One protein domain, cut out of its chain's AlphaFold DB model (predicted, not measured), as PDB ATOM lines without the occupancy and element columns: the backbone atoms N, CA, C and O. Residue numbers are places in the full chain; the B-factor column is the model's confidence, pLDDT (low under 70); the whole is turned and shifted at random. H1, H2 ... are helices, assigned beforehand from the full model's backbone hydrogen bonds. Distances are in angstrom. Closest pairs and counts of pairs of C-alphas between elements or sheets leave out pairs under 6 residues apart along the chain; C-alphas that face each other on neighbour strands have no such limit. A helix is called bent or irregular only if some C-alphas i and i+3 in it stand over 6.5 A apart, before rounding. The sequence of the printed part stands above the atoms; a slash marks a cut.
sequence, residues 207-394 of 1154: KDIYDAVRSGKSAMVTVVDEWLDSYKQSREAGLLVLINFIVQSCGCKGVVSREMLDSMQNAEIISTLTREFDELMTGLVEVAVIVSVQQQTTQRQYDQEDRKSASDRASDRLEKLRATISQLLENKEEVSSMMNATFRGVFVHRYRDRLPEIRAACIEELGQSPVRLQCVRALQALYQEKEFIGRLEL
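What this domain is: This is residues 207 to 394 of the 1154 residues of an uncharacterized protein of Dissostichus mawsoni (UniProt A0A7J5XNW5). A long helical hairpin, H6 and H7, runs through the model as its spine; on one side of it, set off from the spine, sits a small cluster of three helices, H1, H2 and H3, and on the other side H8, H9 and H10 follow one another in a row of short helices. H4 and H5 lead from the cluster to the start of H6, while the hairpin's turn, residues 307 to 312, and residues 384 to 391, of which 386 to 391 belong to H10, stick out. The printed part has 188 residues with ten named helices, H1 to H10 in chain order, and no named strand: all helix. The whole is loose, with a radius of gyration of the C-alphas of 21.4 A, and flat, spanning 65 by 56 by 24 A.

How they stand to each other: H1, residues 207 to 215, and H2, residues 220 to 233, form a helical hairpin at a shallow tilt of 13 degrees; H2 touches H1 with residues 220 to 223 alone, the closest C-alphas being those of Ile 209 and Val 223, 6.6 A apart. H3, residues 235 to 249, touches H1 with residues 245 to 249 alone, at a steep tilt of 43 degrees; the closest C-alphas, of Tyr 210 and Phe 245, are 6.1 A apart. H4, residues 258 to 263, is close to H3 but not clearly touching, with the C-alphas of Leu 240 and Arg 258 closest at 7.0 A. H5, residues 266 to 276, is apart from H6, residues 280 to 306. H7, residues 315 to 350, touches H6 in a helical hairpin, opposite ways at a shallow tilt of 21 degrees, with the C-alphas of Gln 295 and Leu 328 closest at 5.7 A. H7 has a kink of 34 degrees near residue 344 and is only just irregular, C-alphas 345 and 348 being 6.7 A apart. With residues 347 to 350 alone it touches H8, residues 356 to 366; the closest C-alphas, of Arg 350 and Arg 359, are 6.5 A apart. H9, residues 369 to 382, is close to H6 but not clearly touching, with the C-alphas of Val 285 and Pro 370 closest at 7.5 A. H10, residues 386 to 394, touches no helix and is irregular, with C-alphas 387 and 390 7.3 A apart. Every O i to N i+4 pair is within hydrogen-bond range in H1, H2, H3, H4, H6, H8 and H9, against 5 of 7 in H5, 29 of 32 in H7 and 2 of 5 in H10, where 3 of 6 O i to N i+3 pairs are within range.

Where its parts are: H1 begins at C-alpha 207 (104.745, 245.530, 183.493). H6 is 38.5 A long and H7 50.8 A, from C-alpha 315 (141.694, 239.449, 183.433). H10 ends at C-alpha 394 (112.024, 196.902, 181.818).

The domain as a whole: The two C-alphas farthest apart, of Ser 311 and Arg 354, are 67.3 A apart. The printed part has no cut, and no link is long. The mean pLDDT of the printed part is 71.4, and 89 residues are under 70, among them residues 270 to 286 and 338 to 378.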
ATOM      1  N   LYS A 207     104.150 245.556 184.823       77.62
ATOM      2  CA  LYS A 207     104.745 245.530 183.493       77.62
ATOM      3  C   LYS A 207     106.125 246.182 183.461       77.62
ATOM      4  O   LYS A 207     106.994 245.672 182.764       77.62
ATOM      5  N   ASP A 208     106.342 247.267 184.202       80.94
ATOM      6  CA  ASP A 208     107.642 247.951 184.229       80.94
ATOM      7  C   ASP A 208     108.707 247.050 184.871       80.94
ATOM      8  O   ASP A 208     109.815 246.928 184.347       80.94
ATOM      9  N   ILE A 209     108.338 246.326 185.937       78.94
ATOM     10  CA  ILE A 209     109.183 245.292 186.558       78.94
ATOM     11  C   ILE A 209     109.435 244.145 185.564       78.94
ATOM     12  O   ILE A 209     110.583 243.747 185.365       78.94
ATOM     13  N   TYR A 210     108.393 243.646 184.887       74.88
ATOM     14  CA  TYR A 210     108.516 242.575 183.891       74.88
ATOM     15  C   TYR A 210     109.433 242.953 182.718       74.88
ATOM     16  O   TYR A 210     110.357 242.205 182.400       74.88
ATOM     17  N   ASP A 211     109.237 244.118 182.097       73.38
ATOM     18  CA  ASP A 211     110.055 244.575 180.969       73.38
ATOM     19  C   ASP A 211     111.492 244.940 181.414       73.38
ATOM     20  O   ASP A 211     112.443 244.739 180.650       73.38
ATOM     21  N   ALA A 212     111.703 245.378 182.663       75.75
ATOM     22  CA  ALA A 212     113.039 245.561 183.240       75.75
ATOM     23  C   ALA A 212     113.785 244.226 183.427       75.75
ATOM     24  O   ALA A 212     114.913 244.086 182.944       75.75
ATOM     25  N   VAL A 213     113.154 243.236 184.072       72.69
ATOM     26  CA  VAL A 213     113.717 241.888 184.287       72.69
ATOM     27  C   VAL A 213     113.979 241.194 182.947       72.69
ATOM     28  O   VAL A 213     115.080 240.707 182.701       72.69
ATOM     29  N   ARG A 214     113.000 241.220 182.033       64.69
ATOM     30  CA  ARG A 214     113.086 240.611 180.698       64.69
ATOM     31  C   ARG A 214     114.160 241.241 179.810       64.69
ATOM     32  O   ARG A 214     114.758 240.544 178.994       64.69
ATOM     33  N   SER A 215     114.376 242.554 179.907       72.50
ATOM     34  CA  SER A 215     115.355 243.246 179.056       72.50
ATOM     35  C   SER A 215     116.790 243.154 179.571       72.50
ATOM     36  O   SER A 215     117.712 243.324 178.770       72.50
ATOM     37  N   GLY A 216     116.993 242.918 180.875       63.94
ATOM     38  CA  GLY A 216     118.315 242.815 181.506       63.94
ATOM     39  C   GLY A 216     119.159 244.097 181.444       63.94
ATOM     40  O   GLY A 216     120.371 244.042 181.643       63.94
ATOM     41  N   LYS A 217     118.546 245.245 181.116       55.81
ATOM     42  CA  LYS A 217     119.231 246.537 180.901       55.81
ATOM     43  C   LYS A 217     119.107 247.510 182.074       55.81
ATOM     44  O   LYS A 217     119.898 248.444 182.161       55.81
ATOM     45  N   SER A 218     118.131 247.299 182.953       68.25
ATOM     46  CA  SER A 218     117.907 248.114 184.150       68.25
ATOM     47  C   SER A 218     118.682 247.555 185.345       68.25
ATOM     48  O   SER A 218     118.827 246.341 185.486       68.25
ATOM     49  N   ALA A 219     119.138 248.425 186.246       69.44
ATOM     50  CA  ALA A 219     119.713 247.992 187.516       69.44
ATOM     51  C   ALA A 219     118.603 247.426 188.418       69.44
ATOM     52  O   ALA A 219     117.754 248.174 188.897       69.44
ATOM     53  N   MET A 220     118.614 246.109 188.661       72.75
ATOM     54  CA  MET A 220     117.571 245.423 189.443       72.75
ATOM     55  C   MET A 220     117.379 246.022 190.845       72.75
ATOM     56  O   MET A 220     116.252 246.099 191.316       72.75
ATOM     57  N   VAL A 221     118.456 246.508 191.475       72.81
ATOM     58  CA  VAL A 221     118.406 247.187 192.783       72.81
ATOM     59  C   VAL A 221     117.454 248.387 192.749       72.81
ATOM     60  O   VAL A 221     116.567 248.474 193.585       72.81
ATOM     61  N   THR A 222     117.556 249.253 191.734       78.75
ATOM     62  CA  THR A 222     116.699 250.442 191.592       78.75
ATOM     63  C   THR A 222     115.230 250.069 191.384       78.75
ATOM     64  O   THR A 222     114.356 250.658 192.009       78.75
ATOM     65  N   VAL A 223     114.956 249.042 190.571       81.44
ATOM     66  CA  VAL A 223     113.591 248.527 190.332       81.44
ATOM     67  C   VAL A 223     112.979 247.962 191.622       81.44
ATOM     68  O   VAL A 223     111.797 248.165 191.898       81.44
ATOM     69  N   VAL A 224     113.788 247.273 192.433       80.50
ATOM     70  CA  VAL A 224     113.380 246.737 193.738       80.50
ATOM     71  C   VAL A 224     113.178 247.854 194.764       80.50
ATOM     72  O   VAL A 224     112.196 247.799 195.497       80.50
ATOM     73  N   ASP A 225     114.033 248.877 194.802       82.88
ATOM     74  CA  ASP A 225     113.886 250.024 195.708       82.88
ATOM     75  C   ASP A 225     112.630 250.857 195.385       82.88
ATOM     76  O   ASP A 225     111.857 251.173 196.291       82.88
ATOM     77  N   GLU A 226     112.358 251.132 194.103       84.19
ATOM     78  CA  GLU A 226     111.138 251.820 193.648       84.19
ATOM     79  C   GLU A 226     109.864 251.021 193.982       84.19
ATOM     80  O   GLU A 226     108.864 251.586 194.443       84.19
ATOM     81  N   TRP A 227     109.895 249.692 193.821       88.44
ATOM     82  CA  TRP A 227     108.794 248.825 194.250       88.44
ATOM     83  C   TRP A 227     108.653 248.771 195.778       88.44
ATOM     84  O   TRP A 227     107.533 248.841 196.290       88.44
ATOM     85  N   LEU A 228     109.760 248.706 196.522       85.19
ATOM     86  CA  LEU A 228     109.754 248.733 197.985       85.19
ATOM     87  C   LEU A 228     109.176 250.046 198.517       85.19
ATOM     88  O   LEU A 228     108.429 250.013 199.492       85.19
ATOM     89  N   ASP A 229     109.470 251.187 197.897       84.12
ATOM     90  CA  ASP A 229     108.867 252.471 198.270       84.12
ATOM     91  C   ASP A 229     107.374 252.535 197.922       84.12
ATOM     92  O   ASP A 229     106.588 253.039 198.726       84.12
ATOM     93  N   SER A 230     106.940 251.936 196.808       83.12
ATOM     94  CA  SER A 230     105.510 251.765 196.510       83.12
ATOM     95  C   SER A 230     104.802 250.870 197.544       83.12
ATOM     96  O   SER A 230     103.736 251.227 198.047       83.12
ATOM     97  N   TYR A 231     105.425 249.757 197.947       83.81
ATOM     98  CA  TYR A 231     104.914 248.832 198.965       83.81
ATOM     99  C   TYR A 231     104.893 249.443 200.380       83.81
ATOM    100  O   TYR A 231     103.965 249.179 201.147       83.81
ATOM    101  N   LYS A 232     105.859 250.311 200.725       85.19
ATOM    102  CA  LYS A 232     105.850 251.113 201.968       85.19
ATOM    103  C   LYS A 232     104.699 252.125 201.988       85.19
ATOM    104  O   LYS A 232     104.127 252.356 203.048       85.19
ATOM    105  N   GLN A 233     104.360 252.724 200.842       84.38
ATOM    106  CA  GLN A 233     103.258 253.690 200.717       84.38
ATOM    107  C   GLN A 233     101.875 253.021 200.730       84.38
ATOM    108  O   GLN A 233     100.944 253.538 201.344       84.38
ATOM    109  N   SER A 234     101.723 251.876 200.063       83.81
ATOM    110  CA  SER A 234     100.510 251.058 200.117       83.81
ATOM    111  C   SER A 234     100.864 249.584 199.963       83.81
ATOM    112  O   SER A 234     101.198 249.107 198.876       83.81
ATOM    113  N   ARG A 235     100.739 248.848 201.072       80.00
ATOM    114  CA  ARG A 235     101.060 247.418 201.149       80.00
ATOM    115  C   ARG A 235     100.267 246.597 200.131       80.00
ATOM    116  O   ARG A 235     100.834 245.751 199.449       80.00
ATOM    117  N   GLU A 236      98.972 246.880 200.006       78.81
ATOM    118  CA  GLU A 236      98.057 246.223 199.065       78.81
ATOM    119  C   GLU A 236      98.386 246.564 197.609       78.81
ATOM    120  O   GLU A 236      98.406 245.669 196.771       78.81
ATOM    121  N   ALA A 237      98.690 247.828 197.286       78.88
ATOM    122  CA  ALA A 237      99.047 248.207 195.919       78.88
ATOM    123  C   ALA A 237     100.390 247.592 195.489       78.88
ATOM    124  O   ALA A 237     100.469 247.004 194.412       78.88
ATOM    125  N   GLY A 238     101.418 247.658 196.344       82.06
ATOM    126  CA  GLY A 238     102.712 247.026 196.077       82.06
ATOM    127  C   GLY A 238     102.606 245.500 195.967       82.06
ATOM    128  O   GLY A 238     103.200 244.907 195.067       82.06
ATOM    129  N   LEU A 239     101.796 244.860 196.819       82.25
ATOM    130  CA  LEU A 239     101.539 243.420 196.740       82.25
ATOM    131  C   LEU A 239     100.782 243.045 195.457       82.25
ATOM    132  O   LEU A 239     101.161 242.080 194.801       82.25
ATOM    133  N   LEU A 240      99.771 243.819 195.053       84.75
ATOM    134  CA  LEU A 240      99.029 243.592 193.809       84.75
ATOM    135  C   LEU A 240      99.918 243.784 192.567       84.75
ATOM    136  O   LEU A 240      99.781 243.039 191.596       84.75
ATOM    137  N   VAL A 241     100.862 244.730 192.604       85.31
ATOM    138  CA  VAL A 241     101.909 244.890 191.580       85.31
ATOM    139  C   VAL A 241     102.828 243.665 191.531       85.31
ATOM    140  O   VAL A 241     103.103 243.168 190.442       85.31
ATOM    141  N   LEU A 242     103.251 243.131 192.682       81.25
ATOM    142  CA  LEU A 242     104.098 241.934 192.746       81.25
ATOM    143  C   LEU A 242     103.363 240.673 192.259       81.25
ATOM    144  O   LEU A 242     103.921 239.905 191.480       81.25
ATOM    145  N   ILE A 243     102.104 240.482 192.664       80.00
ATOM    146  CA  ILE A 243     101.254 239.370 192.216       80.00
ATOM    147  C   ILE A 243     101.068 239.430 190.696       80.00
ATOM    148  O   ILE A 243     101.303 238.435 190.017       80.00
ATOM    149  N   ASN A 244     100.724 240.596 190.141       81.62
ATOM    150  CA  ASN A 244     100.584 240.746 188.693       81.62
ATOM    151  C   ASN A 244     101.917 240.588 187.947       81.62
ATOM    152  O   ASN A 244     101.923 240.036 186.852       81.62
ATOM    153  N   PHE A 245     103.051 240.994 188.530       81.12
ATOM    154  CA  PHE A 245     104.371 240.720 187.955       81.12
ATOM    155  C   PHE A 245     104.651 239.210 187.887       81.12
ATOM    156  O   PHE A 245     105.144 238.735 186.866       81.12
ATOM    157  N   ILE A 246     104.297 238.444 188.925       72.50
ATOM    158  CA  ILE A 246     104.431 236.979 188.930       72.50
ATOM    159  C   ILE A 246     103.504 236.354 187.874       72.50
ATOM    160  O   ILE A 246     103.968 235.572 187.049       72.50
ATOM    161  N   VAL A 247     102.228 236.750 187.829       70.44
ATOM    162  CA  VAL A 247     101.236 236.262 186.847       70.44
ATOM    163  C   VAL A 247     101.663 236.568 185.401       70.44
ATOM    164  O   VAL A 247     101.610 235.683 184.546       70.44
ATOM    165  N   GLN A 248     102.184 237.770 185.137       69.12
ATOM    166  CA  GLN A 248     102.721 238.160 183.830       69.12
ATOM    167  C   GLN A 248     104.043 237.438 183.498       69.12
ATOM    168  O   GLN A 248     104.275 237.071 182.346       69.12
ATOM    169  N   SER A 249     104.896 237.174 184.495       67.06
ATOM    170  CA  SER A 249     106.119 236.364 184.337       67.06
ATOM    171  C   SER A 249     105.816 234.895 184.040       67.06
ATOM    172  O   SER A 249     106.574 234.236 183.335       67.06
ATOM    173  N   CYS A 250     104.665 234.412 184.502       63.22
ATOM    174  CA  CYS A 250     104.072 233.131 184.137       63.22
ATOM    175  C   CYS A 250     103.444 233.116 182.722       63.22
ATOM    176  O   CYS A 250     102.905 232.093 182.316       63.22
ATOM    177  N   GLY A 251     103.487 234.215 181.959       53.91
ATOM    178  CA  GLY A 251     102.937 234.295 180.597       53.91
ATOM    179  C   GLY A 251     101.412 234.456 180.521       53.91
ATOM    180  O   GLY A 251     100.871 234.640 179.428       53.91
ATOM    181  N   CYS A 252     100.717 234.446 181.663       64.56
ATOM    182  CA  CYS A 252      99.285 234.709 181.722       64.56
ATOM    183  C   CYS A 252      99.001 236.162 181.312       64.56
ATOM    184  O   CYS A 252      99.713 237.091 181.700       64.56
ATOM    185  N   LYS A 253      97.955 236.345 180.502       62.12
ATOM    186  CA  LYS A 253      97.544 237.653 179.970       62.12
ATOM    187  C   LYS A 253      96.487 238.332 180.862       62.12
ATOM    188  O   LYS A 253      96.288 239.540 180.740       62.12
ATOM    189  N   GLY A 254      95.863 237.567 181.761       68.88
ATOM    190  CA  GLY A 254      94.900 238.045 182.749       68.88
ATOM    191  C   GLY A 254      95.554 238.850 183.874       68.88
ATOM    192  O   GLY A 254      96.691 238.596 184.270       68.88
ATOM    193  N   VAL A 255      94.817 239.829 184.396       78.06
ATOM    194  CA  VAL A 255      95.276 240.762 185.437       78.06
ATOM    195  C   VAL A 255      94.446 240.551 186.697       78.06
ATOM    196  O   VAL A 255      93.223 240.673 186.663       78.06
ATOM    197  N   VAL A 256      95.105 240.287 187.827       82.19
ATOM    198  CA  VAL A 256      94.456 240.265 189.143       82.19
ATOM    199  C   VAL A 256      94.072 241.696 189.501       82.19
ATOM    200  O   VAL A 256      94.944 242.548 189.696       82.19
ATOM    201  N   SER A 257      92.772 241.979 189.578       82.94
ATOM    202  CA  SER A 257      92.277 243.264 190.075       82.94
ATOM    203  C   SER A 257      92.335 243.314 191.608       82.94
ATOM    204  O   SER A 257      92.424 242.283 192.277       82.94
ATOM    205  N   ARG A 258      92.248 244.520 192.186       79.94
ATOM    206  CA  ARG A 258      92.096 244.670 193.643       79.94
ATOM    207  C   ARG A 258      90.828 243.965 194.135       79.94
ATOM    208  O   ARG A 258      90.887 243.214 195.093       79.94
ATOM    209  N   GLU A 259      89.718 244.129 193.418       78.06
ATOM    210  CA  GLU A 259      88.437 243.491 193.743       78.06
ATOM    211  C   GLU A 259      88.544 241.959 193.769       78.06
ATOM    212  O   GLU A 259      87.978 241.332 194.660       78.06
ATOM    213  N   MET A 260      89.315 241.346 192.860       77.06
ATOM    214  CA  MET A 260      89.588 239.903 192.899       77.06
ATOM    215  C   MET A 260      90.378 239.512 194.154       77.06
ATOM    216  O   MET A 260      90.014 238.542 194.811       77.06
ATOM    217  N   LEU A 261      91.424 240.268 194.507       78.00
ATOM    218  CA  LEU A 261      92.255 239.992 195.687       78.00
ATOM    219  C   LEU A 261      91.496 240.185 197.015       78.00
ATOM    220  O   LEU A 261      91.760 239.465 197.974       78.00
ATOM    221  N   ASP A 262      90.553 241.128 197.053       76.38
ATOM    222  CA  ASP A 262      89.788 241.483 198.253       76.38
ATOM    223  C   ASP A 262      88.531 240.609 198.456       76.38
ATOM    224  O   ASP A 262      88.039 240.509 199.580       76.38
ATOM    225  N   SER A 263      87.981 240.000 197.391       75.50
ATOM    226  CA  SER A 263      86.681 239.295 197.435       75.50
ATOM    227  C   SER A 263      86.692 237.813 197.046       75.50
ATOM    228  O   SER A 263      85.711 237.124 197.327       75.50
ATOM    229  N   MET A 264      87.766 237.304 196.434       79.19
ATOM    230  CA  MET A 264      87.873 235.909 195.987       79.19
ATOM    231  C   MET A 264      88.972 235.168 196.753       79.19
ATOM    232  O   MET A 264      89.988 235.748 197.135       79.19
ATOM    233  N   GLN A 265      88.824 233.858 196.943       74.69
ATOM    234  CA  GLN A 265      89.915 233.044 197.478       74.69
ATOM    235  C   GLN A 265      91.021 232.865 196.432       74.69
ATOM    236  O   GLN A 265      90.752 232.756 195.237       74.69
ATOM    237  N   ASN A 266      92.275 232.716 196.876       69.88
ATOM    238  CA  ASN A 266      93.423 232.492 195.982       69.88
ATOM    239  C   ASN A 266      93.195 231.350 194.968       69.88
ATOM    240  O   ASN A 266      93.634 231.456 193.827       69.88
ATOM    241  N   ALA A 267      92.481 230.285 195.351       62.00
ATOM    242  CA  ALA A 267      92.129 229.186 194.449       62.00
ATOM    243  C   ALA A 267      91.166 229.609 193.319       62.00
ATOM    244  O   ALA A 267      91.304 229.147 192.188       62.00
ATOM    245  N   GLU A 268      90.227 230.513 193.599       67.50
ATOM    246  CA  GLU A 268      89.254 231.049 192.638       67.50
ATOM    247  C   GLU A 268      89.905 232.097 191.724       67.50
ATOM    248  O   GLU A 268      89.652 232.107 190.519       67.50
ATOM    249  N   ILE A 269      90.806 232.927 192.271       70.25
ATOM    250  CA  ILE A 269      91.663 233.841 191.497       70.25
ATOM    251  C   ILE A 269      92.500 233.030 190.503       70.25
ATOM    252  O   ILE A 269      92.463 233.303 189.305       70.25
ATOM    253  N   ILE A 270      93.196 231.989 190.978       67.81
ATOM    254  CA  ILE A 270      93.981 231.082 190.130       67.81
ATOM    255  C   ILE A 270      93.076 230.427 189.084       67.81
ATOM    256  O   ILE A 270      93.370 230.540 187.901       67.81
ATOM    257  N   SER A 271      91.937 229.840 189.469       63.16
ATOM    258  CA  SER A 271      91.000 229.224 188.517       63.16
ATOM    259  C   SER A 271      90.446 230.203 187.472       63.16
ATOM    260  O   SER A 271      90.087 229.774 186.376       63.16
ATOM    261  N   THR A 272      90.365 231.498 187.788       63.75
ATOM    262  CA  THR A 272      89.945 232.545 186.845       63.75
ATOM    263  C   THR A 272      91.074 232.900 185.879       63.75
ATOM    264  O   THR A 272      90.845 232.941 184.673       63.75
ATOM    265  N   LEU A 273      92.303 233.069 186.381       62.44
ATOM    266  CA  LEU A 273      93.501 233.289 185.561       62.44
ATOM    267  C   LEU A 273      93.800 232.095 184.643       62.44
ATOM    268  O   LEU A 273      94.132 232.295 183.481       62.44
ATOM    269  N   THR A 274      93.623 230.858 185.124       58.75
ATOM    270  CA  THR A 274      93.791 229.613 184.349       58.75
ATOM    271  C   THR A 274      92.811 229.504 183.171       58.75
ATOM    272  O   THR A 274      93.036 228.712 182.263       58.75
ATOM    273  N   ARG A 275      91.752 230.323 183.120       58.41
ATOM    274  CA  ARG A 275      90.850 230.415 181.959       58.41
ATOM    275  C   ARG A 275      91.358 231.368 180.860       58.41
ATOM    276  O   ARG A 275      90.792 231.386 179.775       58.41
ATOM    277  N   GLU A 276      92.413 232.141 181.120       53.34
ATOM    278  CA  GLU A 276      93.096 233.027 180.154       53.34
ATOM    279  C   GLU A 276      94.559 232.581 179.931       53.34
ATOM    280  O   GLU A 276      95.482 233.398 179.820       53.34
ATOM    281  N   PHE A 277      94.782 231.263 179.944       54.34
ATOM    282  CA  PHE A 277      96.086 230.641 180.173       54.34
ATOM    283  C   PHE A 277      96.402 229.559 179.136       54.34
ATOM    284  O   PHE A 277      96.270 228.364 179.389       54.34
ATOM    285  N   ASP A 278      96.894 230.005 177.989       52.53
ATOM    286  CA  ASP A 278      97.707 229.184 177.094       52.53
ATOM    287  C   ASP A 278      99.203 229.499 177.334       52.53
ATOM    288  O   ASP A 278      99.548 230.523 177.929       52.53
ATOM    289  N   GLU A 279     100.100 228.651 176.824       56.97
ATOM    290  CA  GLU A 279     101.535 228.940 176.598       56.97
ATOM    291  C   GLU A 279     102.512 228.961 177.813       56.97
ATOM    292  O   GLU A 279     103.708 229.155 177.591       56.97
ATOM    293  N   LEU A 280     102.120 228.726 179.083       56.56
ATOM    294  CA  LEU A 280     103.091 228.809 180.213       56.56
ATOM    295  C   LEU A 280     104.235 227.778 180.134       56.56
ATOM    296  O   LEU A 280     105.402 228.142 180.296       56.56
ATOM    297  N   MET A 281     103.931 226.488 179.943       58.34
ATOM    298  CA  MET A 281     104.975 225.446 179.922       58.34
ATOM    299  C   MET A 281     105.889 225.614 178.707       58.34
ATOM    300  O   MET A 281     107.111 225.528 178.838       58.34
ATOM    301  N   THR A 282     105.301 225.938 177.558       59.47
ATOM    302  CA  THR A 282     105.989 226.322 176.323       59.47
ATOM    303  C   THR A 282     106.932 227.507 176.563       59.47
ATOM    304  O   THR A 282     108.122 227.408 176.267       59.47
ATOM    305  N   GLY A 283     106.452 228.584 177.192       62.97
ATOM    306  CA  GLY A 283     107.240 229.780 177.505       62.97
ATOM    307  C   GLY A 283     108.409 229.521 178.462       62.97
ATOM    308  O   GLY A 283     109.522 229.990 178.213       62.97
ATOM    309  N   LEU A 284     108.213 228.721 179.519       65.88
ATOM    310  CA  LEU A 284     109.313 228.317 180.408       65.88
ATOM    311  C   LEU A 284     110.369 227.476 179.669       65.88
ATOM    312  O   LEU A 284     111.567 227.668 179.885       65.88
ATOM    313  N   VAL A 285     109.947 226.590 178.760       64.56
ATOM    314  CA  VAL A 285     110.858 225.808 177.907       64.56
ATOM    315  C   VAL A 285     111.629 226.709 176.933       64.56
ATOM    316  O   VAL A 285     112.839 226.527 176.779       64.56
ATOM    317  N   GLU A 286     110.990 227.706 176.315       68.38
ATOM    318  CA  GLU A 286     111.681 228.685 175.463       68.38
ATOM    319  C   GLU A 286     112.731 229.483 176.245       68.38
ATOM    320  O   GLU A 286     113.878 229.588 175.804       68.38
ATOM    321  N   VAL A 287     112.390 229.980 177.441       73.62
ATOM    322  CA  VAL A 287     113.340 230.686 178.317       73.62
ATOM    323  C   VAL A 287     114.502 229.768 178.717       73.62
ATOM    324  O   VAL A 287     115.661 230.179 178.620       73.62
ATOM    325  N   ALA A 288     114.241 228.506 179.074       72.81
ATOM    326  CA  ALA A 288     115.286 227.527 179.388       72.81
ATOM    327  C   ALA A 288     116.240 227.271 178.204       72.81
ATOM    328  O   ALA A 288     117.454 227.113 178.396       72.81
ATOM    329  N   VAL A 289     115.716 227.255 176.973       72.50
ATOM    330  CA  VAL A 289     116.508 227.142 175.739       72.50
ATOM    331  C   VAL A 289     117.336 228.407 175.500       72.50
ATOM    332  O   VAL A 289     118.536 228.286 175.244       72.50
ATOM    333  N   ILE A 290     116.752 229.601 175.640       78.25
ATOM    334  CA  ILE A 290     117.452 230.887 175.474       78.25
ATOM    335  C   ILE A 290     118.613 231.002 176.470       78.25
ATOM    336  O   ILE A 290     119.753 231.210 176.051       78.25
ATOM    337  N   VAL A 291     118.359 230.774 177.765       79.69
ATOM    338  CA  VAL A 291     119.391 230.797 178.818       79.69
ATOM    339  C   VAL A 291     120.480 229.756 178.538       79.69
ATOM    340  O   VAL A 291     121.665 230.064 178.651       79.69
ATOM    341  N   SER A 292     120.121 228.550 178.081       76.19
ATOM    342  CA  SER A 292     121.101 227.509 177.734       76.19
ATOM    343  C   SER A 292     121.966 227.868 176.515       76.19
ATOM    344  O   SER A 292     123.167 227.596 176.513       76.19
ATOM    345  N   VAL A 293     121.398 228.495 175.479       78.44
ATOM    346  CA  VAL A 293     122.146 228.963 174.295       78.44
ATOM    347  C   VAL A 293     123.052 230.145 174.651       78.44
ATOM    348  O   VAL A 293     124.201 230.203 174.199       78.44
ATOM    349  N   GLN A 294     122.577 231.056 175.501       79.62
ATOM    350  CA  GLN A 294     123.366 232.171 176.015       79.62
ATOM    351  C   GLN A 294     124.535 231.663 176.872       79.62
ATOM    352  O   GLN A 294     125.678 232.023 176.598       79.62
ATOM    353  N   GLN A 295     124.289 230.734 177.805       88.44
ATOM    354  CA  GLN A 295     125.315 230.092 178.636       88.44
ATOM    355  C   GLN A 295     126.409 229.431 177.786       88.44
ATOM    356  O   GLN A 295     127.591 229.691 178.006       88.44
ATOM    357  N   GLN A 296     126.045 228.651 176.759       81.38
ATOM    358  CA  GLN A 296     127.025 228.053 175.843       81.38
ATOM    359  C   GLN A 296     127.815 229.100 175.044       81.38
ATOM    360  O   GLN A 296     128.991 228.891 174.741       81.38
ATOM    361  N   THR A 297     127.187 230.220 174.684       84.38
ATOM    362  CA  THR A 297     127.836 231.299 173.930       84.38
ATOM    363  C   THR A 297     128.844 232.048 174.804       84.38
ATOM    364  O   THR A 297     129.993 232.217 174.397       84.38
ATOM    365  N   THR A 298     128.464 232.414 176.030       86.88
ATOM    366  CA  THR A 298     129.356 233.059 177.004       86.88
ATOM    367  C   THR A 298     130.481 232.117 177.446       86.88
ATOM    368  O   THR A 298     131.624 232.557 177.542       86.88
ATOM    369  N   GLN A 299     130.216 230.813 177.602       87.00
ATOM    370  CA  GLN A 299     131.255 229.809 177.870       87.00
ATOM    371  C   GLN A 299     132.307 229.768 176.753       87.00
ATOM    372  O   GLN A 299     133.498 229.821 177.034       87.00
ATOM    373  N   ARG A 300     131.898 229.761 175.475       88.00
ATOM    374  CA  ARG A 300     132.848 229.803 174.346       88.00
ATOM    375  C   ARG A 300     133.678 231.090 174.322       88.00
ATOM    376  O   ARG A 300     134.852 231.038 173.966       88.00
ATOM    377  N   GLN A 301     133.095 232.226 174.712       84.75
ATOM    378  CA  GLN A 301     133.822 233.496 174.835       84.75
ATOM    379  C   GLN A 301     134.837 233.466 175.989       84.75
ATOM    380  O   GLN A 301     135.959 233.938 175.816       84.75
ATOM    381  N   TYR A 302     134.476 232.871 177.131       89.69
ATOM    382  CA  TYR A 302     135.387 232.641 178.256       89.69
ATOM    383  C   TYR A 302     136.553 231.730 177.848       89.69
ATOM    384  O   TYR A 302     137.708 232.127 177.966       89.69
ATOM    385  N   ASP A 303     136.262 230.565 177.262       85.19
ATOM    386  CA  ASP A 303     137.264 229.614 176.765       85.19
ATOM    387  C   ASP A 303     138.224 230.249 175.742       85.19
ATOM    388  O   ASP A 303     139.406 229.904 175.693       85.19
ATOM    389  N   GLN A 304     137.730 231.156 174.893       85.44
ATOM    390  CA  GLN A 304     138.535 231.846 173.884       85.44
ATOM    391  C   GLN A 304     139.431 232.939 174.486       85.44
ATOM    392  O   GLN A 304     140.547 233.137 174.006       85.44
ATOM    393  N   GLU A 305     138.970 233.641 175.522       83.81
ATOM    394  CA  GLU A 305     139.758 234.652 176.236       83.81
ATOM    395  C   GLU A 305     140.794 233.994 177.172       83.81
ATOM    396  O   GLU A 305     141.925 234.470 177.261       83.81
ATOM    397  N   ASP A 306     140.472 232.852 177.793       83.06
ATOM    398  CA  ASP A 306     141.388 232.108 178.670       83.06
ATOM    399  C   ASP A 306     142.543 231.471 177.886       83.06
ATOM    400  O   ASP A 306     143.697 231.541 178.301       83.06
ATOM    401  N   ARG A 307     142.284 230.953 176.678       81.88
ATOM    402  CA  ARG A 307     143.326 230.383 175.798       81.88
ATOM    403  C   ARG A 307     144.366 231.394 175.293       81.88
ATOM    404  O   ARG A 307     145.331 230.979 174.652       81.88
ATOM    405  N   LYS A 308     144.201 232.696 175.554       84.06
ATOM    406  CA  LYS A 308     145.205 233.715 175.223       84.06
ATOM    407  C   LYS A 308     146.451 233.616 176.108       84.06
ATOM    408  O   LYS A 308     146.414 233.096 177.224       84.06
ATOM    409  N   SER A 309     147.549 234.168 175.602       71.38
ATOM    410  CA  SER A 309     148.789 234.413 176.342       71.38
ATOM    411  C   SER A 309     148.546 235.326 177.556       71.38
ATOM    412  O   SER A 309     147.610 236.125 177.579       71.38
ATOM    413  N   ALA A 310     149.419 235.262 178.564       67.00
ATOM    414  CA  ALA A 310     149.295 236.097 179.765       67.00
ATOM    415  C   ALA A 310     149.519 237.608 179.519       67.00
ATOM    416  O   ALA A 310     149.252 238.400 180.416       67.00
ATOM    417  N   SER A 311     149.998 238.008 178.333       66.50
ATOM    418  CA  SER A 311     150.098 239.410 177.904       66.50
ATOM    419  C   SER A 311     148.810 239.937 177.265       66.50
ATOM    420  O   SER A 311     148.500 241.115 177.413       66.50
ATOM    421  N   ASP A 312     148.054 239.071 176.579       68.38
ATOM    422  CA  ASP A 312     146.948 239.477 175.694       68.38
ATOM    423  C   ASP A 312     145.563 239.144 176.297       68.38
ATOM    424  O   ASP A 312     144.515 239.432 175.706       68.38
ATOM    425  N   ARG A 313     145.566 238.493 177.467       76.19
ATOM    426  CA  ARG A 313     144.407 238.033 178.240       76.19
ATOM    427  C   ARG A 313     143.887 239.138 179.162       76.19
ATOM    428  O   ARG A 313     144.527 239.474 180.157       76.19
ATOM    429  N   ALA A 314     142.687 239.646 178.896       82.38
ATOM    430  CA  ALA A 314     142.056 240.644 179.759       82.38
ATOM    431  C   ALA A 314     141.439 239.991 181.016       82.38
ATOM    432  O   ALA A 314     140.337 239.442 180.955       82.38
ATOM    433  N   SER A 315     142.131 240.064 182.161       76.12
ATOM    434  CA  SER A 315     141.694 239.449 183.433       76.12
ATOM    435  C   SER A 315     140.281 239.884 183.842       76.12
ATOM    436  O   SER A 315     139.402 239.046 184.026       76.12
ATOM    437  N   ASP A 316     140.020 241.192 183.859       80.81
ATOM    438  CA  ASP A 316     138.724 241.793 184.194       80.81
ATOM    439  C   ASP A 316     137.592 241.317 183.267       80.81
ATOM    440  O   ASP A 316     136.419 241.295 183.646       80.81
ATOM    441  N   ARG A 317     137.927 240.952 182.019       82.50
ATOM    442  CA  ARG A 317     136.972 240.413 181.044       82.50
ATOM    443  C   ARG A 317     136.663 238.952 181.341       82.50
ATOM    444  O   ARG A 317     135.497 238.573 181.278       82.50
ATOM    445  N   LEU A 318     137.671 238.150 181.688       83.56
ATOM    446  CA  LEU A 318     137.471 236.771 182.137       83.56
ATOM    447  C   LEU A 318     136.639 236.707 183.413       83.56
ATOM    448  O   LEU A 318     135.741 235.877 183.500       83.56
ATOM    449  N   GLU A 319     136.882 237.598 184.371       86.94
ATOM    450  CA  GLU A 319     136.117 237.654 185.616       86.94
ATOM    451  C   GLU A 319     134.650 238.039 185.368       86.94
ATOM    452  O   GLU A 319     133.748 237.344 185.835       86.94
ATOM    453  N   LYS A 320     134.390 239.047 184.523       86.12
ATOM    454  CA  LYS A 320     133.026 239.406 184.086       86.12
ATOM    455  C   LYS A 320     132.334 238.276 183.319       86.12
ATOM    456  O   LYS A 320     131.165 237.996 183.576       86.12
ATOM    457  N   LEU A 321     133.037 237.593 182.412       86.81
ATOM    458  CA  LEU A 321     132.499 236.433 181.690       86.81
ATOM    459  C   LEU A 321     132.193 235.274 182.648       86.81
ATOM    460  O   LEU A 321     131.136 234.661 182.532       86.81
ATOM    461  N   ARG A 322     133.062 235.014 183.632       87.50
ATOM    462  CA  ARG A 322     132.869 233.979 184.656       87.50
ATOM    463  C   ARG A 322     131.670 234.272 185.554       87.50
ATOM    464  O   ARG A 322     130.854 233.382 185.750       87.50
ATOM    465  N   ALA A 323     131.527 235.507 186.036       87.88
ATOM    466  CA  ALA A 323     130.353 235.937 186.797       87.88
ATOM    467  C   ALA A 323     129.061 235.800 185.969       87.88
ATOM    468  O   ALA A 323     128.065 235.272 186.456       87.88
ATOM    469  N   THR A 324     129.106 236.179 184.687       86.25
ATOM    470  CA  THR A 324     127.976 236.005 183.756       86.25
ATOM    471  C   THR A 324     127.621 234.526 183.553       86.25
ATOM    472  O   THR A 324     126.444 234.184 183.487       86.25
ATOM    473  N   ILE A 325     128.614 233.631 183.481       87.56
ATOM    474  CA  ILE A 325     128.391 232.179 183.388       87.56
ATOM    475  C   ILE A 325     127.761 231.635 184.674       87.56
ATOM    476  O   ILE A 325     126.826 230.848 184.567       87.56
ATOM    477  N   SER A 326     128.216 232.063 185.858       87.12
ATOM    478  CA  SER A 326     127.590 231.682 187.134       87.12
ATOM    479  C   SER A 326     126.119 232.097 187.181       87.12
ATOM    480  O   SER A 326     125.264 231.244 187.397       87.12
ATOM    481  N   GLN A 327     125.808 233.357 186.855       86.38
ATOM    482  CA  GLN A 327     124.425 233.842 186.827       86.38
ATOM    483  C   GLN A 327     123.563 233.058 185.826       86.38
ATOM    484  O   GLN A 327     122.441 232.674 186.127       86.38
ATOM    485  N   LEU A 328     124.086 232.747 184.635       83.31
ATOM    486  CA  LEU A 328     123.363 231.945 183.639       83.31
ATOM    487  C   LEU A 328     123.205 230.464 184.031       83.31
ATOM    488  O   LEU A 328     122.381 229.773 183.431       83.31
ATOM    489  N   LEU A 329     123.970 229.961 185.005       80.31
ATOM    490  CA  LEU A 329     123.765 228.638 185.600       80.31
ATOM    491  C   LEU A 329     122.704 228.690 186.708       80.31
ATOM    492  O   LEU A 329     121.810 227.849 186.697       80.31
ATOM    493  N   GLU A 330     122.740 229.702 187.576       86.25
ATOM    494  CA  GLU A 330     121.715 229.954 188.603       86.25
ATOM    495  C   GLU A 330     120.334 230.160 187.962       86.25
ATOM    496  O   GLU A 330     119.414 229.387 188.220       86.25
ATOM    497  N   ASN A 331     120.213 231.083 187.000       79.94
ATOM    498  CA  ASN A 331     118.969 231.329 186.260       79.94
ATOM    499  C   ASN A 331     118.451 230.066 185.539       79.94
ATOM    500  O   ASN A 331     117.248 229.893 185.345       79.94
ATOM    501  N   LYS A 332     119.348 229.167 185.109       78.56
ATOM    502  CA  LYS A 332     118.975 227.891 184.478       78.56
ATOM    503  C   LYS A 332     118.441 226.888 185.504       78.56
ATOM    504  O   LYS A 332     117.528 226.129 185.178       78.56
ATOM    505  N   GLU A 333     118.998 226.866 186.711       80.25
ATOM    506  CA  GLU A 333     118.514 226.036 187.813       80.25
ATOM    507  C   GLU A 333     117.159 226.539 188.334       80.25
ATOM    508  O   GLU A 333     116.246 225.731 188.498       80.25
ATOM    509  N   GLU A 334     116.967 227.856 188.456       79.06
ATOM    510  CA  GLU A 334     115.676 228.470 188.799       79.06
ATOM    511  C   GLU A 334     114.582 228.142 187.774       79.06
ATOM    512  O   GLU A 334     113.531 227.619 188.146       79.06
ATOM    513  N   VAL A 335     114.832 228.354 186.474       71.31
ATOM    514  CA  VAL A 335     113.856 228.016 185.421       71.31
ATOM    515  C   VAL A 335     113.579 226.507 185.390       71.31
ATOM    516  O   VAL A 335     112.428 226.095 185.262       71.31
ATOM    517  N   SER A 336     114.599 225.664 185.592       70.69
ATOM    518  CA  SER A 336     114.424 224.211 185.736       70.69
ATOM    519  C   SER A 336     113.584 223.845 186.971       70.69
ATOM    520  O   SER A 336     112.771 222.921 186.911       70.69
ATOM    521  N   SER A 337     113.728 224.577 188.078       75.94
ATOM    522  CA  SER A 337     112.920 224.413 189.291       75.94
ATOM    523  C   SER A 337     111.458 224.802 189.044       75.94
ATOM    524  O   SER A 337     110.562 224.008 189.327       75.94
ATOM    525  N   MET A 338     111.207 225.950 188.403       66.88
ATOM    526  CA  MET A 338     109.863 226.388 187.996       66.88
ATOM    527  C   MET A 338     109.195 225.378 187.054       66.88
ATOM    528  O   MET A 338     108.061 224.971 187.297       66.88
ATOM    529  N   MET A 339     109.913 224.892 186.035       65.19
ATOM    530  CA  MET A 339     109.425 223.838 185.138       65.19
ATOM    531  C   MET A 339     109.066 222.552 185.898       65.19
ATOM    532  O   MET A 339     108.018 221.963 185.641       65.19
ATOM    533  N   ASN A 340     109.898 222.115 186.851       65.62
ATOM    534  CA  ASN A 340     109.610 220.937 187.678       65.62
ATOM    535  C   ASN A 340     108.407 221.153 188.612       65.62
ATOM    536  O   ASN A 340     107.610 220.232 188.794       65.62
ATOM    537  N   ALA A 341     108.262 222.352 189.181       69.75
ATOM    538  CA  ALA A 341     107.142 222.715 190.043       69.75
ATOM    539  C   ALA A 341     105.817 222.708 189.266       69.75
ATOM    540  O   ALA A 341     104.870 222.052 189.695       69.75
ATOM    541  N   THR A 342     105.761 223.335 188.086       62.69
ATOM    542  CA  THR A 342     104.574 223.292 187.217       62.69
ATOM    543  C   THR A 342     104.305 221.882 186.691       62.69
ATOM    544  O   THR A 342     103.156 221.439 186.683       62.69
ATOM    545  N   PHE A 343     105.339 221.127 186.304       58.25
ATOM    546  CA  PHE A 343     105.160 219.754 185.831       58.25
ATOM    547  C   PHE A 343     104.561 218.847 186.920       58.25
ATOM    548  O   PHE A 343     103.621 218.098 186.663       58.25
ATOM    549  N   ARG A 344     105.051 218.937 188.162       65.69
ATOM    550  CA  ARG A 344     104.528 218.135 189.279       65.69
ATOM    551  C   ARG A 344     103.180 218.638 189.794       65.69
ATOM    552  O   ARG A 344     102.285 217.827 189.978       65.69
ATOM    553  N   GLY A 345     103.032 219.944 190.013       61.34
ATOM    554  CA  GLY A 345     101.831 220.536 190.612       61.34
ATOM    555  C   GLY A 345     100.642 220.663 189.657       61.34
ATOM    556  O   GLY A 345      99.501 220.576 190.099       61.34
ATOM    557  N   VAL A 346     100.892 220.830 188.354       63.75
ATOM    558  CA  VAL A 346      99.843 220.972 187.332       63.75
ATOM    559  C   VAL A 346      99.849 219.773 186.393       63.75
ATOM    560  O   VAL A 346      98.901 218.989 186.412       63.75
ATOM    561  N   PHE A 347     100.905 219.584 185.594       59.97
ATOM    562  CA  PHE A 347     100.870 218.633 184.474       59.97
ATOM    563  C   PHE A 347     100.490 217.210 184.912       59.97
ATOM    564  O   PHE A 347      99.523 216.648 184.393       59.97
ATOM    565  N   VAL A 348     101.179 216.660 185.921       66.06
ATOM    566  CA  VAL A 348     100.950 215.304 186.462       66.06
ATOM    567  C   VAL A 348      99.512 215.091 186.969       66.06
ATOM    568  O   VAL A 348      99.023 213.963 186.959       66.06
ATOM    569  N   HIS A 349      98.802 216.159 187.336       64.12
ATOM    570  CA  HIS A 349      97.408 216.100 187.777       64.12
ATOM    571  C   HIS A 349      96.390 216.456 186.682       64.12
ATOM    572  O   HIS A 349      95.200 216.224 186.886       64.12
ATOM    573  N   ARG A 350      96.802 217.033 185.542       61.88
ATOM    574  CA  ARG A 350      95.906 217.455 184.440       61.88
ATOM    575  C   ARG A 350      95.938 216.525 183.219       61.88
ATOM    576  O   ARG A 350      94.895 216.322 182.609       61.88
ATOM    577  N   TYR A 351      97.050 215.837 182.930       57.22
ATOM    578  CA  TYR A 351      97.100 214.851 181.828       57.22
ATOM    579  C   TYR A 351      96.186 213.626 182.038       57.22
ATOM    580  O   TYR A 351      95.889 212.891 181.099       57.22
ATOM    581  N   ARG A 352      95.717 213.427 183.277       63.66
ATOM    582  CA  ARG A 352      94.736 212.416 183.699       63.66
ATOM    583  C   ARG A 352      93.408 213.035 184.163       63.66
ATOM    584  O   ARG A 352      92.696 212.418 184.949       63.66
ATOM    585  N   ASP A 353      93.083 214.261 183.742       62.53
ATOM    586  CA  ASP A 353      91.807 214.882 184.113       62.53
ATOM    587  C   ASP A 353      90.600 214.111 183.543       62.53
ATOM    588  O   ASP A 353      90.713 213.373 182.563       62.53
ATOM    589  N   ARG A 354      89.426 214.285 184.158       54.88
ATOM    590  CA  ARG A 354      88.165 213.678 183.722       54.88
ATOM    591  C   ARG A 354      87.700 214.227 182.367       54.88
ATOM    592  O   ARG A 354      87.164 213.458 181.569       54.88
ATOM    593  N   LEU A 355      87.948 215.507 182.084       43.16
ATOM    594  CA  LEU A 355      87.583 216.169 180.829       43.16
ATOM    595  C   LEU A 355      88.582 215.827 179.700       43.16
ATOM    596  O   LEU A 355      89.791 216.019 179.884       43.16
ATOM    597  N   PRO A 356      88.129 215.295 178.546       42.69
ATOM    598  CA  PRO A 356      89.019 214.894 177.454       42.69
ATOM    599  C   PRO A 356      89.784 216.065 176.828       42.69
ATOM    600  O   PRO A 356      90.925 215.878 176.417       42.69
ATOM    601  N   GLU A 357      89.213 217.268 176.819       43.62
ATOM    602  CA  GLU A 357      89.812 218.482 176.257       43.62
ATOM    603  C   GLU A 357      91.070 218.889 177.041       43.62
ATOM    604  O   GLU A 357      92.108 219.206 176.460       43.62
ATOM    605  N   ILE A 358      91.012 218.792 178.376       50.75
ATOM    606  CA  ILE A 358      92.149 219.078 179.265       50.75
ATOM    607  C   ILE A 358      93.255 218.031 179.079       50.75
ATOM    608  O   ILE A 358      94.439 218.380 179.062       50.75
ATOM    609  N   ARG A 359      92.891 216.751 178.893       58.28
ATOM    610  CA  ARG A 359      93.869 215.700 178.568       58.28
ATOM    611  C   ARG A 359      94.525 215.950 177.209       58.28
ATOM    612  O   ARG A 359      95.745 215.839 177.120       58.28
ATOM    613  N   ALA A 360      93.745 216.314 176.190       46.66
ATOM    614  CA  ALA A 360      94.243 216.615 174.851       46.66
ATOM    615  C   ALA A 360      95.270 217.756 174.882       46.66
ATOM    616  O   ALA A 360      96.407 217.534 174.478       46.66
ATOM    617  N   ALA A 361      94.934 218.904 175.482       54.59
ATOM    618  CA  ALA A 361      95.851 220.040 175.614       54.59
ATOM    619  C   ALA A 361      97.149 219.681 176.372       54.59
ATOM    620  O   ALA A 361      98.241 220.095 175.989       54.59
ATOM    621  N   CYS A 362      97.063 218.848 177.418       56.06
ATOM    622  CA  CYS A 362      98.254 218.350 178.114       56.06
ATOM    623  C   CYS A 362      99.138 217.476 177.203       56.06
ATOM    624  O   CYS A 362     100.360 217.627 177.187       56.06
ATOM    625  N   ILE A 363      98.547 216.545 176.451       58.72
ATOM    626  CA  ILE A 363      99.298 215.651 175.559       58.72
ATOM    627  C   ILE A 363      99.844 216.399 174.334       58.72
ATOM    628  O   ILE A 363     100.948 216.091 173.893       58.72
ATOM    629  N   GLU A 364      99.145 217.419 173.839       56.59
ATOM    630  CA  GLU A 364      99.621 218.323 172.789       56.59
ATOM    631  C   GLU A 364     100.864 219.106 173.244       56.59
ATOM    632  O   GLU A 364     101.873 219.118 172.536       56.59
ATOM    633  N   GLU A 365     100.874 219.619 174.481       56.84
ATOM    634  CA  GLU A 365     102.056 220.272 175.063       56.84
ATOM    635  C   GLU A 365     103.238 219.313 175.322       56.84
ATOM    636  O   GLU A 365     104.395 219.715 175.179       56.84
ATOM    637  N   LEU A 366     103.004 218.023 175.611       55.31
ATOM    638  CA  LEU A 366     104.078 217.008 175.552       55.31
ATOM    639  C   LEU A 366     104.505 216.672 174.114       55.31
ATOM    640  O   LEU A 366     105.657 216.300 173.873       55.31
ATOM    641  N   GLY A 367     103.581 216.792 173.161       50.44
ATOM    642  CA  GLY A 367     103.803 216.625 171.727       50.44
ATOM    643  C   GLY A 367     104.708 217.700 171.120       50.44
ATOM    644  O   GLY A 367     105.198 217.523 170.000       50.44
ATOM    645  N   GLN A 368     105.004 218.774 171.855       56.19
ATOM    646  CA  GLN A 368     105.937 219.807 171.427       56.19
ATOM    647  C   GLN A 368     107.353 219.245 171.232       56.19
ATOM    648  O   GLN A 368     107.931 218.559 172.081       56.19
ATOM    649  N   SER A 369     107.959 219.583 170.090       52.34
ATOM    650  CA  SER A 369     109.281 219.078 169.686       52.34
ATOM    651  C   SER A 369     110.397 219.273 170.739       52.34
ATOM    652  O   SER A 369     111.160 218.326 170.966       52.34
ATOM    653  N   PRO A 370     110.491 220.420 171.452       52.28
ATOM    654  CA  PRO A 370     111.487 220.608 172.510       52.28
ATOM    655  C   PRO A 370     111.338 219.637 173.693       52.28
ATOM    656  O   PRO A 370     112.350 219.213 174.254       52.28
ATOM    657  N   VAL A 371     110.105 219.259 174.052       55.94
ATOM    658  CA  VAL A 371     109.822 218.367 175.188       55.94
ATOM    659  C   VAL A 371     110.284 216.950 174.864       55.94
ATOM    660  O   VAL A 371     111.107 216.396 175.595       55.94
ATOM    661  N   ARG A 372     109.880 216.406 173.703       63.12
ATOM    662  CA  ARG A 372     110.353 215.091 173.222       63.12
ATOM    663  C   ARG A 372     111.881 215.013 173.151       63.12
ATOM    664  O   ARG A 372     112.472 214.040 173.619       63.12
ATOM    665  N   LEU A 373     112.533 216.056 172.630       62.50
ATOM    666  CA  LEU A 373     113.996 216.141 172.569       62.50
ATOM    667  C   LEU A 373     114.643 216.101 173.965       62.50
ATOM    668  O   LEU A 373     115.695 215.484 174.140       62.50
ATOM    669  N   GLN A 374     114.028 216.734 174.965       57.34
ATOM    670  CA  GLN A 374     114.541 216.731 176.332       57.34
ATOM    671  C   GLN A 374     114.322 215.381 177.036       57.34
ATOM    672  O   GLN A 374     115.219 214.931 177.752       57.34
ATOM    673  N   CYS A 375     113.212 214.683 176.771       64.88
ATOM    674  CA  CYS A 375     113.000 213.302 177.218       64.88
ATOM    675  C   CYS A 375     114.070 212.350 176.655       64.88
ATOM    676  O   CYS A 375     114.701 211.618 177.417       64.88
ATOM    677  N   VAL A 376     114.344 212.411 175.345       68.44
ATOM    678  CA  VAL A 376     115.389 211.590 174.702       68.44
ATOM    679  C   VAL A 376     116.776 211.894 175.282       68.44
ATOM    680  O   VAL A 376     117.534 210.969 175.556       68.44
ATOM    681  N   ARG A 377     117.103 213.164 175.557       64.56
ATOM    682  CA  ARG A 377     118.370 213.543 176.218       64.56
ATOM    683  C   ARG A 377     118.494 213.010 177.644       64.56
ATOM    684  O   ARG A 377     119.582 212.586 178.030       64.56
ATOM    685  N   ALA A 378     117.412 213.027 178.424       65.12
ATOM    686  CA  ALA A 378     117.411 212.473 179.777       65.12
ATOM    687  C   ALA A 378     117.669 210.957 179.755       65.12
ATOM    688  O   ALA A 378     118.513 210.464 180.501       65.12
ATOM    689  N   LEU A 379     117.026 210.232 178.833       70.00
ATOM    690  CA  LEU A 379     117.292 208.809 178.605       70.00
ATOM    691  C   LEU A 379     118.732 208.574 178.118       70.00
ATOM    692  O   LEU A 379     119.432 207.732 178.672       70.00
ATOM    693  N   GLN A 380     119.232 209.368 177.168       69.81
ATOM    694  CA  GLN A 380     120.613 209.264 176.684       69.81
ATOM    695  C   GLN A 380     121.654 209.457 177.804       69.81
ATOM    696  O   GLN A 380     122.710 208.827 177.768       69.81
ATOM    697  N   ALA A 381     121.382 210.312 178.797       66.88
ATOM    698  CA  ALA A 381     122.234 210.460 179.977       66.88
ATOM    699  C   ALA A 381     122.168 209.222 180.891       66.88
ATOM    700  O   ALA A 381     123.204 208.699 181.290       66.88
ATOM    701  N   LEU A 382     120.970 208.690 181.151       68.75
ATOM    702  CA  LEU A 382     120.787 207.483 181.969       68.75
ATOM    703  C   LEU A 382     121.466 206.234 181.368       68.75
ATOM    704  O   LEU A 382     121.968 205.404 182.117       68.75
ATOM    705  N   TYR A 383     121.556 206.125 180.037       69.12
ATOM    706  CA  TYR A 383     122.257 205.028 179.343       69.12
ATOM    707  C   TYR A 383     123.769 205.271 179.153       69.12
ATOM    708  O   TYR A 383     124.495 204.377 178.697       69.12
ATOM    709  N   GLN A 384     124.287 206.452 179.519       66.94
ATOM    710  CA  GLN A 384     125.734 206.662 179.649       66.94
ATOM    711  C   GLN A 384     126.280 205.990 180.916       66.94
ATOM    712  O   GLN A 384     127.360 205.390 180.854       66.94
ATOM    713  N   GLU A 385     125.501 205.990 182.000       71.38
ATOM    714  CA  GLU A 385     125.857 205.390 183.287       71.38
ATOM    715  C   GLU A 385     125.563 203.883 183.329       71.38
ATOM    716  O   GLU A 385     124.414 203.442 183.393       71.38
ATOM    717  N   LYS A 386     126.622 203.063 183.322       66.56
ATOM    718  CA  LYS A 386     126.499 201.595 183.232       66.56
ATOM    719  C   LYS A 386     125.695 200.968 184.378       66.56
ATOM    720  O   LYS A 386     125.025 199.964 184.160       66.56
ATOM    721  N   GLU A 387     125.735 201.563 185.569       72.12
ATOM    722  CA  GLU A 387     125.068 201.052 186.777       72.12
ATOM    723  C   GLU A 387     123.531 201.046 186.681       72.12
ATOM    724  O   GLU A 387     122.868 200.307 187.411       72.12
ATOM    725  N   PHE A 388     122.952 201.841 185.774       63.00
ATOM    726  CA  PHE A 388     121.503 201.937 185.603       63.00
ATOM    727  C   PHE A 388     120.950 201.012 184.511       63.00
ATOM    728  O   PHE A 388     119.747 200.764 184.514       63.00
ATOM    729  N   ILE A 389     121.784 200.456 183.621       66.56
ATOM    730  CA  ILE A 389     121.330 199.698 182.437       66.56
ATOM    731  C   ILE A 389     120.392 198.543 182.828       66.56
ATOM    732  O   ILE A 389     119.252 198.507 182.370       66.56
ATOM    733  N   GLY A 390     120.799 197.675 183.761       67.06
ATOM    734  CA  GLY A 390     119.964 196.557 184.239       67.06
ATOM    735  C   GLY A 390     118.729 196.962 185.062       67.06
ATOM    736  O   GLY A 390     117.875 196.131 185.340       67.06
ATOM    737  N   ARG A 391     118.596 198.238 185.456       68.25
ATOM    738  CA  ARG A 391     117.359 198.784 186.057       68.25
ATOM    739  C   ARG A 391     116.442 199.423 185.017       68.25
ATOM    740  O   ARG A 391     115.255 199.604 185.270       68.25
ATOM    741  N   LEU A 392     117.003 199.799 183.871       66.69
ATOM    742  CA  LEU A 392     116.298 200.429 182.765       66.69
ATOM    743  C   LEU A 392     115.739 199.400 181.778       66.69
ATOM    744  O   LEU A 392     114.843 199.763 181.034       66.69
ATOM    745  N   GLU A 393     116.187 198.143 181.808       68.12
ATOM    746  CA  GLU A 393     115.783 197.068 180.884       68.12
ATOM    747  C   GLU A 393     114.257 196.890 180.746       68.12
ATOM    748  O   GLU A 393     113.746 196.778 179.633       68.12
ATOM    749  N   LEU A 394     113.497 196.958 181.848       67.56
ATOM    750  CA  LEU A 394     112.024 196.902 181.818       67.56
ATOM    751  C   LEU A 394     111.387 198.163 181.199       67.56
ATOM    752  O   LEU A 394     110.309 198.107 180.610       67.56
TER     753      LEU A 394